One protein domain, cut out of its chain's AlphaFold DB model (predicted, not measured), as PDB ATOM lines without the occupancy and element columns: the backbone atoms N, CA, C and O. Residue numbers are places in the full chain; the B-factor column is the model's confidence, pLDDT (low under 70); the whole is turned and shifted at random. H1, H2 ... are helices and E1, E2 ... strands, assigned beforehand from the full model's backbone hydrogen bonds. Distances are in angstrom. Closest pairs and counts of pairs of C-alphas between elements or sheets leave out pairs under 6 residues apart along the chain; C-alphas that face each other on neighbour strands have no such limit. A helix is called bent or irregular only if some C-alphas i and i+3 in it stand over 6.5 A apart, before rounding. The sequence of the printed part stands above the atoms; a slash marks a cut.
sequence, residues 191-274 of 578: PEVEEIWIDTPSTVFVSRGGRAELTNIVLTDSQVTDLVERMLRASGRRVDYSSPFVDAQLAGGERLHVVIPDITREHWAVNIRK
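What this domain is: This is residues 191 to 274 of the 578 residues of the protein "Type II secretion system protein, putative" of Actinobaculum suis (UniProt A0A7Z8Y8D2). One twisted sheet of six strands stands as a wall, with a single helix, H1, packed slantwise over one face toward the E4 edge; the other face is bare, and E3 and E2 reach past the helix. Two meanders, E1 E2 E3 and E4 E5 E6, each strand the antiparallel neighbour of the one before, join side by side at E1 and E6. The printed part has 84 residues, with one named helix and six named strands, in chain order E1 E2 E3 H1 E4 E5 E6; the sheet runs E3 E2 E1 E6 E5 E4, all antiparallel. The class is mixed, in two layers, a helix on one face of a sheet; the whole is compact, with a radius of gyration of the C-alphas of 12.5 A and spans of 37 by 27 by 18 A.

How they stand to each other: E1, residues 193 to 200, and E2, residues 203 to 208, form a hairpin, with N 197 and O 205 2.9 A apart. E2 and edge strand E3, residues 211 to 214, form another, with N 206 and O 213 at 2.9 A. H1, residues 221 to 235, is on the sheet at a height of 9.4 A; on the local plane it stands at 52 degrees to E4, residues 245 to 249. Its closest C-alphas to E4 are those of Ser 235 and Ala 248, 6.4 A. In H1, 9 of 11 O i to N i+4 pairs are within hydrogen-bond range. E4 and E5, residues 255 to 259, form a hairpin with N 248 and O 256 at 2.9 A; E5 and E6, residues 269 to 273, form one with N 257 and O 271 at 2.8 A. E6 and E1 are antiparallel at 177 degrees, with N 198 and O 270 at 2.9 A.

Where its parts are: E1 begins at C-alpha 193 (81.543, 124.752, 133.624) and is 19.1 A long; E2 is 16.2 A and E3 10.2 A. H1, 22.0 A, is irregular, but only just: C-alphas 231 and 234 are 6.7 A apart. E4, E5 and E6 are 13.8, 13.9 and 13.6 A; E6 ends at C-alpha 273 (81.542, 115.706, 133.734).

The domain as a whole: The two C-alphas farthest apart, those of Gly 209 and Ser 242, are 36.8 A apart. The printed part has no cut and no long link. Its mean pLDDT is 92.0, and no printed residue is under 70.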
ATOM      1  N   PRO A 191      84.377 127.460 137.706       88.12
ATOM      2  CA  PRO A 191      83.350 126.800 138.518       88.12
ATOM      3  C   PRO A 191      81.949 126.778 137.883       88.12
ATOM      4  O   PRO A 191      81.065 126.092 138.405       88.12
ATOM      5  N   GLU A 192      81.715 127.503 136.784       89.50
ATOM      6  CA  GLU A 192      80.425 127.497 136.087       89.50
ATOM      7  C   GLU A 192      80.339 126.452 134.966       89.50
ATOM      8  O   GLU A 192      79.226 126.089 134.565       89.50
ATOM      9  N   VAL A 193      81.482 125.922 134.514       93.00
ATOM     10  CA  VAL A 193      81.543 124.752 133.624       93.00
ATOM     11  C   VAL A 193      81.131 123.493 134.391       93.00
ATOM     12  O   VAL A 193      81.740 123.131 135.397       93.00
ATOM     13  N   GLU A 194      80.113 122.806 133.881       90.00
ATOM     14  CA  GLU A 194      79.582 121.547 134.416       90.00
ATOM     15  C   GLU A 194      80.139 120.323 133.687       90.00
ATOM     16  O   GLU A 194      80.426 119.299 134.302       90.00
ATOM     17  N   GLU A 195      80.276 120.430 132.367       94.25
ATOM     18  CA  GLU A 195      80.724 119.363 131.473       94.25
ATOM     19  C   GLU A 195      81.598 119.967 130.369       94.25
ATOM     20  O   GLU A 195      81.428 121.136 130.014       94.25
ATOM     21  N   ILE A 196      82.534 119.178 129.849       97.38
ATOM     22  CA  ILE A 196      83.405 119.505 128.717       97.38
ATOM     23  C   ILE A 196      83.319 118.326 127.748       97.38
ATOM     24  O   ILE A 196      83.436 117.174 128.171       97.38
ATOM     25  N   TRP A 197      83.136 118.600 126.462       97.56
ATOM     26  CA  TRP A 197      83.023 117.571 125.432       97.56
ATOM     27  C   TRP A 197      83.958 117.878 124.258       97.56
ATOM     28  O   TRP A 197      84.118 119.038 123.878       97.56
ATOM     29  N   ILE A 198      84.579 116.846 123.692       98.12
ATOM     30  CA  ILE A 198      85.389 116.912 122.471       98.12
ATOM     31  C   ILE A 198      84.755 115.931 121.486       98.12
ATOM     32  O   ILE A 198      84.913 114.723 121.650       98.12
ATOM     33  N   ASP A 199      84.037 116.441 120.486       96.44
ATOM     34  CA  ASP A 199      83.444 115.597 119.435       96.44
ATOM     35  C   ASP A 199      84.435 115.382 118.274       96.44
ATOM     36  O   ASP A 199      84.446 114.343 117.615       96.44
ATOM     37  N   THR A 200      85.288 116.384 118.041       96.75
ATOM     38  CA  THR A 200      86.429 116.401 117.115       96.75
ATOM     39  C   THR A 200      87.495 117.350 117.688       96.75
ATOM     40  O   THR A 200      87.156 118.185 118.536       96.75
ATOM     41  N   PRO A 201      88.757 117.321 117.220       96.12
ATOM     42  CA  PRO A 201      89.795 118.228 117.712       96.12
ATOM     43  C   PRO A 201      89.462 119.721 117.542       96.12
ATOM     44  O   PRO A 201      89.962 120.544 118.304       96.12
ATOM     45  N   SER A 202      88.605 120.092 116.584       95.25
ATOM     46  CA  SER A 202      88.178 121.480 116.338       95.25
ATOM     47  C   SER A 202      86.792 121.830 116.898       95.25
ATOM     48  O   SER A 202      86.367 122.978 116.774       95.25
ATOM     49  N   THR A 203      86.091 120.883 117.532       96.81
ATOM     50  CA  THR A 203      84.755 121.092 118.117       96.81
ATOM     51  C   THR A 203      84.735 120.683 119.588       96.81
ATOM     52  O   THR A 203      84.240 119.616 119.961       96.81
ATOM     53  N   VAL A 204      85.298 121.561 120.422       97.94
ATOM     54  CA  VAL A 204      85.288 121.451 121.885       97.94
ATOM     55  C   VAL A 204      84.131 122.276 122.450       97.94
ATOM     56  O   VAL A 204      84.105 123.502 122.307       97.94
ATOM     57  N   PHE A 205      83.190 121.619 123.121       97.94
ATOM     58  CA  PHE A 205      82.006 122.222 123.737       97.94
ATOM     59  C   PHE A 205      82.095 122.215 125.274       97.94
ATOM     60  O   PHE A 205      82.806 121.402 125.866       97.94
ATOM     61  N   VAL A 206      81.319 123.079 125.933       97.12
ATOM     62  CA  VAL A 206      81.107 123.072 127.392       97.12
ATOM     63  C   VAL A 206      79.639 123.205 127.775       97.12
ATOM     64  O   VAL A 206      78.858 123.819 127.055       97.12
ATOM     65  N   SER A 207      79.275 122.674 128.943       92.81
ATOM     66  CA  SER A 207      77.978 122.910 129.585       92.81
ATOM     67  C   SER A 207      78.084 124.014 130.635       92.81
ATOM     68  O   SER A 207      78.860 123.884 131.584       92.81
ATOM     69  N   ARG A 208      77.275 125.072 130.513       89.94
ATOM     70  CA  ARG A 208      77.120 126.141 131.514       89.94
ATOM     71  C   ARG A 208      75.648 126.367 131.818       89.94
ATOM     72  O   ARG A 208      74.838 126.545 130.913       89.94
ATOM     73  N   GLY A 209      75.272 126.330 133.094       81.81
ATOM     74  CA  GLY A 209      73.869 126.461 133.507       81.81
ATOM     75  C   GLY A 209      72.920 125.444 132.851       81.81
ATOM     76  O   GLY A 209      71.742 125.737 132.694       81.81
ATOM     77  N   GLY A 210      73.416 124.272 132.440       80.12
ATOM     78  CA  GLY A 210      72.668 123.272 131.671       80.12
ATOM     79  C   GLY A 210      72.493 123.585 130.177       80.12
ATOM     80  O   GLY A 210      71.634 122.980 129.538       80.12
ATOM     81  N   ARG A 211      73.272 124.518 129.612       85.88
ATOM     82  CA  ARG A 211      73.281 124.877 128.185       85.88
ATOM     83  C   ARG A 211      74.630 124.530 127.561       85.88
ATOM     84  O   ARG A 211      75.659 124.808 128.167       85.88
ATOM     85  N   ALA A 212      74.621 123.963 126.357       91.88
ATOM     86  CA  ALA A 212      75.839 123.697 125.597       91.88
ATOM     87  C   ALA A 212      76.321 124.955 124.852       91.88
ATOM     88  O   ALA A 212      75.527 125.646 124.212       91.88
ATOM     89  N   GLU A 213      77.625 125.216 124.910       95.00
ATOM     90  CA  GLU A 213      78.317 126.332 124.260       95.00
ATOM     91  C   GLU A 213      79.558 125.804 123.525       95.00
ATOM     92  O   GLU A 213      80.315 125.008 124.081       95.00
ATOM     93  N   LEU A 214      79.782 126.231 122.278       97.44
ATOM     94  CA  LEU A 214      81.008 125.913 121.536       97.44
ATOM     95  C   LEU A 214      82.139 126.841 122.001       97.44
ATOM     96  O   LEU A 214      81.957 128.057 122.057       97.44
ATOM     97  N   THR A 215      83.302 126.278 122.321       97.31
ATOM     98  CA  THR A 215      84.478 127.055 122.738       97.31
ATOM     99  C   THR A 215      85.335 127.482 121.543       97.31
ATOM    100  O   THR A 215      85.163 127.010 120.422       97.31
ATOM    101  N   ASN A 216      86.305 128.362 121.788       95.81
ATOM    102  CA  ASN A 216      87.345 128.733 120.828       95.81
ATOM    103  C   ASN A 216      88.591 127.821 120.891       95.81
ATOM    104  O   ASN A 216      89.625 128.173 120.321       95.81
ATOM    105  N   ILE A 217      88.531 126.690 121.604       96.12
ATOM    106  CA  ILE A 217      89.659 125.764 121.732       96.12
ATOM    107  C   ILE A 217      89.714 124.862 120.500       96.12
ATOM    108  O   ILE A 217      88.765 124.140 120.203       96.12
ATOM    109  N   VAL A 218      90.861 124.874 119.821       95.94
ATOM    110  CA  VAL A 218      91.192 123.954 118.729       95.94
ATOM    111  C   VAL A 218      92.423 123.151 119.129       95.94
ATOM    112  O   VAL A 218      93.417 123.710 119.598       95.94
ATOM    113  N   LEU A 219      92.337 121.838 118.949       95.94
ATOM    114  CA  LEU A 219      93.349 120.837 119.258       95.94
ATOM    115  C   LEU A 219      93.796 120.116 117.974       95.94
ATOM    116  O   LEU A 219      93.156 120.214 116.927       95.94
ATOM    117  N   THR A 220      94.868 119.334 118.068       96.12
ATOM    118  CA  THR A 220      95.186 118.250 117.122       96.12
ATOM    119  C   THR A 220      94.771 116.897 117.698       96.12
ATOM    120  O   THR A 220      94.687 116.747 118.917       96.12
ATOM    121  N   ASP A 221      94.597 115.871 116.861       95.38
ATOM    122  CA  ASP A 221      94.326 114.499 117.323       95.38
ATOM    123  C   ASP A 221      95.369 114.011 118.338       95.38
ATOM    124  O   ASP A 221      95.021 113.462 119.379       95.38
ATOM    125  N   SER A 222      96.652 114.309 118.100       94.56
ATOM    126  CA  SER A 222      97.729 114.009 119.049       94.56
ATOM    127  C   SER A 222      97.558 114.709 120.401       94.56
ATOM    128  O   SER A 222      97.831 114.097 121.428       94.56
ATOM    129  N   GLN A 223      97.063 115.952 120.434       94.25
ATOM    130  CA  GLN A 223      96.773 116.650 121.689       94.25
ATOM    131  C   GLN A 223      95.572 116.046 122.427       94.25
ATOM    132  O   GLN A 223      95.587 116.035 123.657       94.25
ATOM    133  N   VAL A 224      94.567 115.525 121.709       96.31
ATOM    134  CA  VAL A 224      93.445 114.784 122.313       96.31
ATOM    135  C   VAL A 224      93.952 113.472 122.925       96.31
ATOM    136  O   VAL A 224      93.690 113.219 124.101       96.31
ATOM    137  N   THR A 225      94.761 112.695 122.198       94.50
ATOM    138  CA  THR A 225      95.380 111.459 122.712       94.50
ATOM    139  C   THR A 225      96.279 111.730 123.923       94.50
ATOM    140  O   THR A 225      96.081 111.121 124.974       94.50
ATOM    141  N   ASP A 226      97.196 112.703 123.844       91.56
ATOM    142  CA  ASP A 226      98.068 113.109 124.962       91.56
ATOM    143  C   ASP A 226      97.263 113.541 126.200       91.56
ATOM    144  O   ASP A 226      97.708 113.393 127.343       91.56
ATOM    145  N   LEU A 227      96.101 114.167 125.997       93.69
ATOM    146  CA  LEU A 227      95.205 114.625 127.057       93.69
ATOM    147  C   LEU A 227      94.461 113.456 127.716       93.69
ATOM    148  O   LEU A 227      94.479 113.360 128.944       93.69
ATOM    149  N   VAL A 228      93.905 112.531 126.930       94.38
ATOM    150  CA  VAL A 228      93.272 111.309 127.454       94.38
ATOM    151  C   VAL A 228      94.295 110.422 128.170       94.38
ATOM    152  O   VAL A 228      94.034 109.977 129.287       94.38
ATOM    153  N   GLU A 229      95.497 110.231 127.614       90.56
ATOM    154  CA  GLU A 229      96.571 109.502 128.299       90.56
ATOM    155  C   GLU A 229      96.905 110.116 129.663       90.56
ATOM    156  O   GLU A 229      97.029 109.392 130.652       90.56
ATOM    157  N   ARG A 230      97.047 111.449 129.747       89.25
ATOM    158  CA  ARG A 230      97.287 112.149 131.023       89.25
ATOM    159  C   ARG A 230      96.147 111.933 132.013       89.25
ATOM    160  O   ARG A 230      96.418 111.654 133.178       89.25
ATOM    161  N   MET A 231      94.902 112.024 131.551       91.38
ATOM    162  CA  MET A 231      93.706 111.825 132.369       91.38
ATOM    163  C   MET A 231      93.611 110.408 132.950       91.38
ATOM    164  O   MET A 231      93.336 110.246 134.140       91.38
ATOM    165  N   LEU A 232      93.900 109.374 132.153       89.69
ATOM    166  CA  LEU A 232      93.769 107.980 132.586       89.69
ATOM    167  C   LEU A 232      94.833 107.545 133.611       89.69
ATOM    168  O   LEU A 232      94.546 106.656 134.419       89.69
ATOM    169  N   ARG A 233      96.011 108.199 133.657       84.19
ATOM    170  CA  ARG A 233      97.132 107.871 134.574       84.19
ATOM    171  C   ARG A 233      96.715 107.705 136.033       84.19
ATOM    172  O   ARG A 233      97.171 106.767 136.680       84.19
ATOM    173  N   ALA A 234      95.852 108.585 136.546       76.69
ATOM    174  CA  ALA A 234      95.411 108.543 137.943       76.69
ATOM    175  C   ALA A 234      94.589 107.281 138.269       76.69
ATOM    176  O   ALA A 234      94.693 106.738 139.365       76.69
ATOM    177  N   SER A 235      93.810 106.794 137.298       79.62
ATOM    178  CA  SER A 235      92.934 105.624 137.435       79.62
ATOM    179  C   SER A 235      93.611 104.287 137.101       79.62
ATOM    180  O   SER A 235      93.030 103.230 137.347       79.62
ATOM    181  N   GLY A 236      94.804 104.316 136.493       79.50
ATOM    182  CA  GLY A 236      95.507 103.132 135.984       79.50
ATOM    183  C   GLY A 236      94.853 102.459 134.766       79.50
ATOM    184  O   GLY A 236      95.331 101.413 134.327       79.50
ATOM    185  N   ARG A 237      93.771 103.032 134.221       84.31
ATOM    186  CA  ARG A 237      93.034 102.501 133.065       84.31
ATOM    187  C   ARG A 237      93.737 102.816 131.743       84.31
ATOM    188  O   ARG A 237      94.678 103.606 131.689       84.31
ATOM    189  N   ARG A 238      93.271 102.172 130.674       85.88
ATOM    190  CA  ARG A 238      93.733 102.338 129.289       85.88
ATOM    191  C   ARG A 238      92.537 102.289 128.344       85.88
ATOM    192  O   ARG A 238      91.466 101.844 128.747       85.88
ATOM    193  N   VAL A 239      92.750 102.746 127.117       90.38
ATOM    194  CA  VAL A 239      91.817 102.636 125.995       90.38
ATOM    195  C   VAL A 239      92.638 102.310 124.752       90.38
ATOM    196  O   VAL A 239      93.696 102.904 124.538       90.38
ATOM    197  N   ASP A 240      92.205 101.310 123.995       90.44
ATOM    198  CA  ASP A 240      92.893 100.790 122.810       90.44
ATOM    199  C   ASP A 240      91.913  99.972 121.954       90.44
ATOM    200  O   ASP A 240      90.763  99.777 122.334       90.44
ATOM    201  N   TYR A 241      92.348  99.468 120.798       89.19
ATOM    202  CA  TYR A 241      91.484  98.730 119.864       89.19
ATOM    203  C   TYR A 241      90.858  97.435 120.428       89.19
ATOM    204  O   TYR A 241      89.906  96.924 119.845       89.19
ATOM    205  N   SER A 242      91.352  96.896 121.550       86.62
ATOM    206  CA  SER A 242      90.722  95.768 122.260       86.62
ATOM    207  C   SER A 242      89.707  96.210 123.321       86.62
ATOM    208  O   SER A 242      88.838  95.432 123.711       86.62
ATOM    209  N   SER A 243      89.807  97.456 123.789       87.94
ATOM    210  CA  SER A 243      88.918  98.098 124.762       87.94
ATOM    211  C   SER A 243      88.647  99.543 124.313       87.94
ATOM    212  O   SER A 243      89.223 100.473 124.882       87.94
ATOM    213  N   PRO A 244      87.817  99.756 123.268       93.25
ATOM    214  CA  PRO A 244      87.674 101.058 122.602       93.25
ATOM    215  C   PRO A 244      86.779 102.062 123.352       93.25
ATOM    216  O   PRO A 244      86.518 103.159 122.856       93.25
ATOM    217  N   PHE A 245      86.324 101.690 124.549       93.88
ATOM    218  CA  PHE A 245      85.583 102.524 125.489       93.88
ATOM    219  C   PHE A 245      86.345 102.561 126.813       93.88
ATOM    220  O   PHE A 245      86.818 101.519 127.275       93.88
ATOM    221  N   VAL A 246      86.403 103.716 127.477       91.00
ATOM    222  CA  VAL A 246      86.850 103.779 128.874       91.00
ATOM    223  C   VAL A 246      86.057 104.793 129.687       91.00
ATOM    224  O   VAL A 246      86.014 105.977 129.369       91.00
ATOM    225  N   ASP A 247      85.492 104.319 130.795       89.38
ATOM    226  CA  ASP A 247      85.044 105.162 131.901       89.38
ATOM    227  C   ASP A 247      86.168 105.295 132.931       89.38
ATOM    228  O   ASP A 247      86.831 104.308 133.265       89.38
ATOM    229  N   ALA A 248      86.375 106.485 133.486       87.94
ATOM    230  CA  ALA A 248      87.341 106.727 134.554       87.94
ATOM    231  C   ALA A 248      86.879 107.844 135.501       87.94
ATOM    232  O   ALA A 248      85.950 108.597 135.207       87.94
ATOM    233  N   GLN A 249      87.564 107.963 136.639       85.62
ATOM    234  CA  GLN A 249      87.491 109.143 137.495       85.62
ATOM    235  C   GLN A 249      88.851 109.848 137.483       85.62
ATOM    236  O   GLN A 249      89.892 109.191 137.574       85.62
ATOM    237  N   LEU A 250      88.830 111.169 137.322       88.25
ATOM    238  CA  LEU A 250      90.014 112.023 137.291       88.25
ATOM    239  C   LEU A 250      90.465 112.403 138.709       88.25
ATOM    240  O   LEU A 250      89.777 112.141 139.695       88.25
ATOM    241  N   ALA A 251      91.637 113.033 138.819       81.56
ATOM    242  CA  ALA A 251      92.239 113.382 140.107       81.56
ATOM    243  C   ALA A 251      91.428 114.413 140.923       81.56
ATOM    244  O   ALA A 251      91.515 114.398 142.150       81.56
ATOM    245  N   GLY A 252      90.621 115.265 140.276       79.31
ATOM    246  CA  GLY A 252      89.673 116.178 140.932       79.31
ATOM    247  C   GLY A 252      88.308 115.547 141.246       79.31
ATOM    248  O   GLY A 252      87.425 116.216 141.781       79.31
ATOM    249  N   GLY A 253      88.119 114.258 140.938       83.00
ATOM    250  CA  GLY A 253      86.864 113.530 141.127       83.00
ATOM    251  C   GLY A 253      85.900 113.588 139.935       83.00
ATOM    252  O   GLY A 253      84.827 112.988 140.002       83.00
ATOM    253  N   GLU A 254      86.260 114.267 138.843       89.56
ATOM    254  CA  GLU A 254      85.453 114.362 137.623       89.56
ATOM    255  C   GLU A 254      85.273 112.996 136.947       89.56
ATOM    256  O   GLU A 254      86.188 112.170 136.934       89.56
ATOM    257  N   ARG A 255      84.105 112.760 136.338       90.00
ATOM    258  CA  ARG A 255      83.864 111.570 135.508       90.00
ATOM    259  C   ARG A 255      84.433 111.807 134.108       90.00
ATOM    260  O   ARG A 255      84.154 112.847 133.516       90.00
ATOM    261  N   LEU A 256      85.162 110.834 133.569       93.88
ATOM    262  CA  LEU A 256      85.609 110.780 132.177       93.88
ATOM    263  C   LEU A 256      84.942 109.591 131.478       93.88
ATOM    264  O   LEU A 256      84.952 108.491 132.025       93.88
ATOM    265  N   HIS A 257      84.460 109.806 130.258       95.19
ATOM    266  CA  HIS A 257      84.141 108.772 129.278       95.19
ATOM    267  C   HIS A 257      84.890 109.078 127.970       95.19
ATOM    268  O   HIS A 257      84.986 110.243 127.577       95.19
ATOM    269  N   VAL A 258      85.431 108.057 127.301       97.12
ATOM    270  CA  VAL A 258      86.112 108.187 125.999       97.12
ATOM    271  C   VAL A 258      85.712 107.047 125.073       97.12
ATOM    272  O   VAL A 258      85.651 105.895 125.510       97.12
ATOM    273  N   VAL A 259      85.521 107.372 123.791       97.62
ATOM    274  CA  VAL A 259      85.306 106.422 122.691       97.62
ATOM    275  C   VAL A 259      86.293 106.719 121.560       97.62
ATOM    276  O   VAL A 259      86.472 107.879 121.185       97.62
ATOM    277  N   ILE A 260      86.932 105.689 121.008       96.62
ATOM    278  CA  ILE A 260      87.970 105.834 119.968       96.62
ATOM    279  C   ILE A 260      87.466 105.422 118.563       96.62
ATOM    280  O   ILE A 260      86.397 104.810 118.448       96.62
ATOM    281  N   PRO A 261      88.219 105.738 117.486       94.81
ATOM    282  CA  PRO A 261      87.934 105.266 116.128       94.81
ATOM    283  C   PRO A 261      87.834 103.740 116.010       94.81
ATOM    284  O   PRO A 261      88.209 103.008 116.921       94.81
ATOM    285  N   ASP A 262      87.270 103.279 114.895       90.12
ATOM    286  CA  ASP A 262      86.617 101.968 114.697       90.12
ATOM    287  C   ASP A 262      85.259 101.830 115.421       90.12
ATOM    288  O   ASP A 262      84.405 101.070 114.962       90.12
ATOM    289  N   ILE A 263      85.000 102.625 116.470       96.62
ATOM    290  CA  ILE A 263      83.649 102.867 117.011       96.62
ATOM    291  C   ILE A 263      83.150 104.266 116.619       96.62
ATOM    292  O   ILE A 263      82.032 104.412 116.120       96.62
ATOM    293  N   THR A 264      83.971 105.302 116.813       95.94
ATOM    294  CA  THR A 264      83.722 106.629 116.229       95.94
ATOM    295  C   THR A 264      84.157 106.670 114.759       95.94
ATOM    296  O   THR A 264      84.883 105.803 114.270       95.94
ATOM    297  N   ARG A 265      83.703 107.692 114.021       92.94
ATOM    298  CA  ARG A 265      83.922 107.790 112.568       92.94
ATOM    299  C   ARG A 265      85.368 108.107 112.165       92.94
ATOM    300  O   ARG A 265      85.794 107.657 111.107       92.94
ATOM    301  N   GLU A 266      86.069 108.932 112.944       94.62
ATOM    302  CA  GLU A 266      87.371 109.506 112.555       94.62
ATOM    303  C   GLU A 266      88.196 109.961 113.768       94.62
ATOM    304  O   GLU A 266      89.355 109.576 113.903       94.62
ATOM    305  N   HIS A 267      87.586 110.718 114.686       97.12
ATOM    306  CA  HIS A 267      88.256 111.298 115.856       97.12
ATOM    307  C   HIS A 267      87.854 110.624 117.173       97.12
ATOM    308  O   HIS A 267      86.791 110.011 117.273       97.12
ATOM    309  N   TRP A 268      88.683 110.776 118.207       97.38
ATOM    310  CA  TRP A 268      88.351 110.357 119.571       97.38
ATOM    311  C   TRP A 268      87.254 111.266 120.142       97.38
ATOM    312  O   TRP A 268      87.427 112.484 120.169       97.38
ATOM    313  N   ALA A 269      86.164 110.673 120.629       97.88
ATOM    314  CA  ALA A 269      85.117 111.381 121.358       97.88
ATOM    315  C   ALA A 269      85.420 111.342 122.863       97.88
ATOM    316  O   ALA A 269      85.717 110.278 123.409       97.88
ATOM    317  N   VAL A 270      85.354 112.492 123.535       98.06
ATOM    318  CA  VAL A 270      85.690 112.631 124.963       98.06
ATOM    319  C   VAL A 270      84.589 113.394 125.687       98.06
ATOM    320  O   VAL A 270      84.277 114.523 125.316       98.06
ATOM    321  N   ASN A 271      84.046 112.824 126.763       97.69
ATOM    322  CA  ASN A 271      83.037 113.458 127.607       97.69
ATOM    323  C   ASN A 271      83.550 113.533 129.052       97.69
ATOM    324  O   ASN A 271      83.826 112.513 129.681       97.69
ATOM    325  N   ILE A 272      83.658 114.744 129.593       95.75
ATOM    326  CA  ILE A 272      84.118 115.013 130.958       95.75
ATOM    327  C   ILE A 272      82.978 115.684 131.717       95.75
ATOM    328  O   ILE A 272      82.494 116.733 131.301       95.75
ATOM    329  N   ARG A 273      82.574 115.128 132.861       92.75
ATOM    330  CA  ARG A 273      81.542 115.706 133.734       92.75
ATOM    331  C   ARG A 273      82.137 116.066 135.091       92.75
ATOM    332  O   ARG A 273      82.560 115.194 135.852       92.75
ATOM    333  N   LYS A 274      82.185 117.370 135.374       90.00
ATOM    334  CA  LYS A 274      82.872 117.958 136.527       90.00
ATOM    335  C   LYS A 274      82.071 117.810 137.818       90.00
ATOM    336  O   LYS A 274      80.839 117.845 137.828       90.00
TER     337      LYS A 274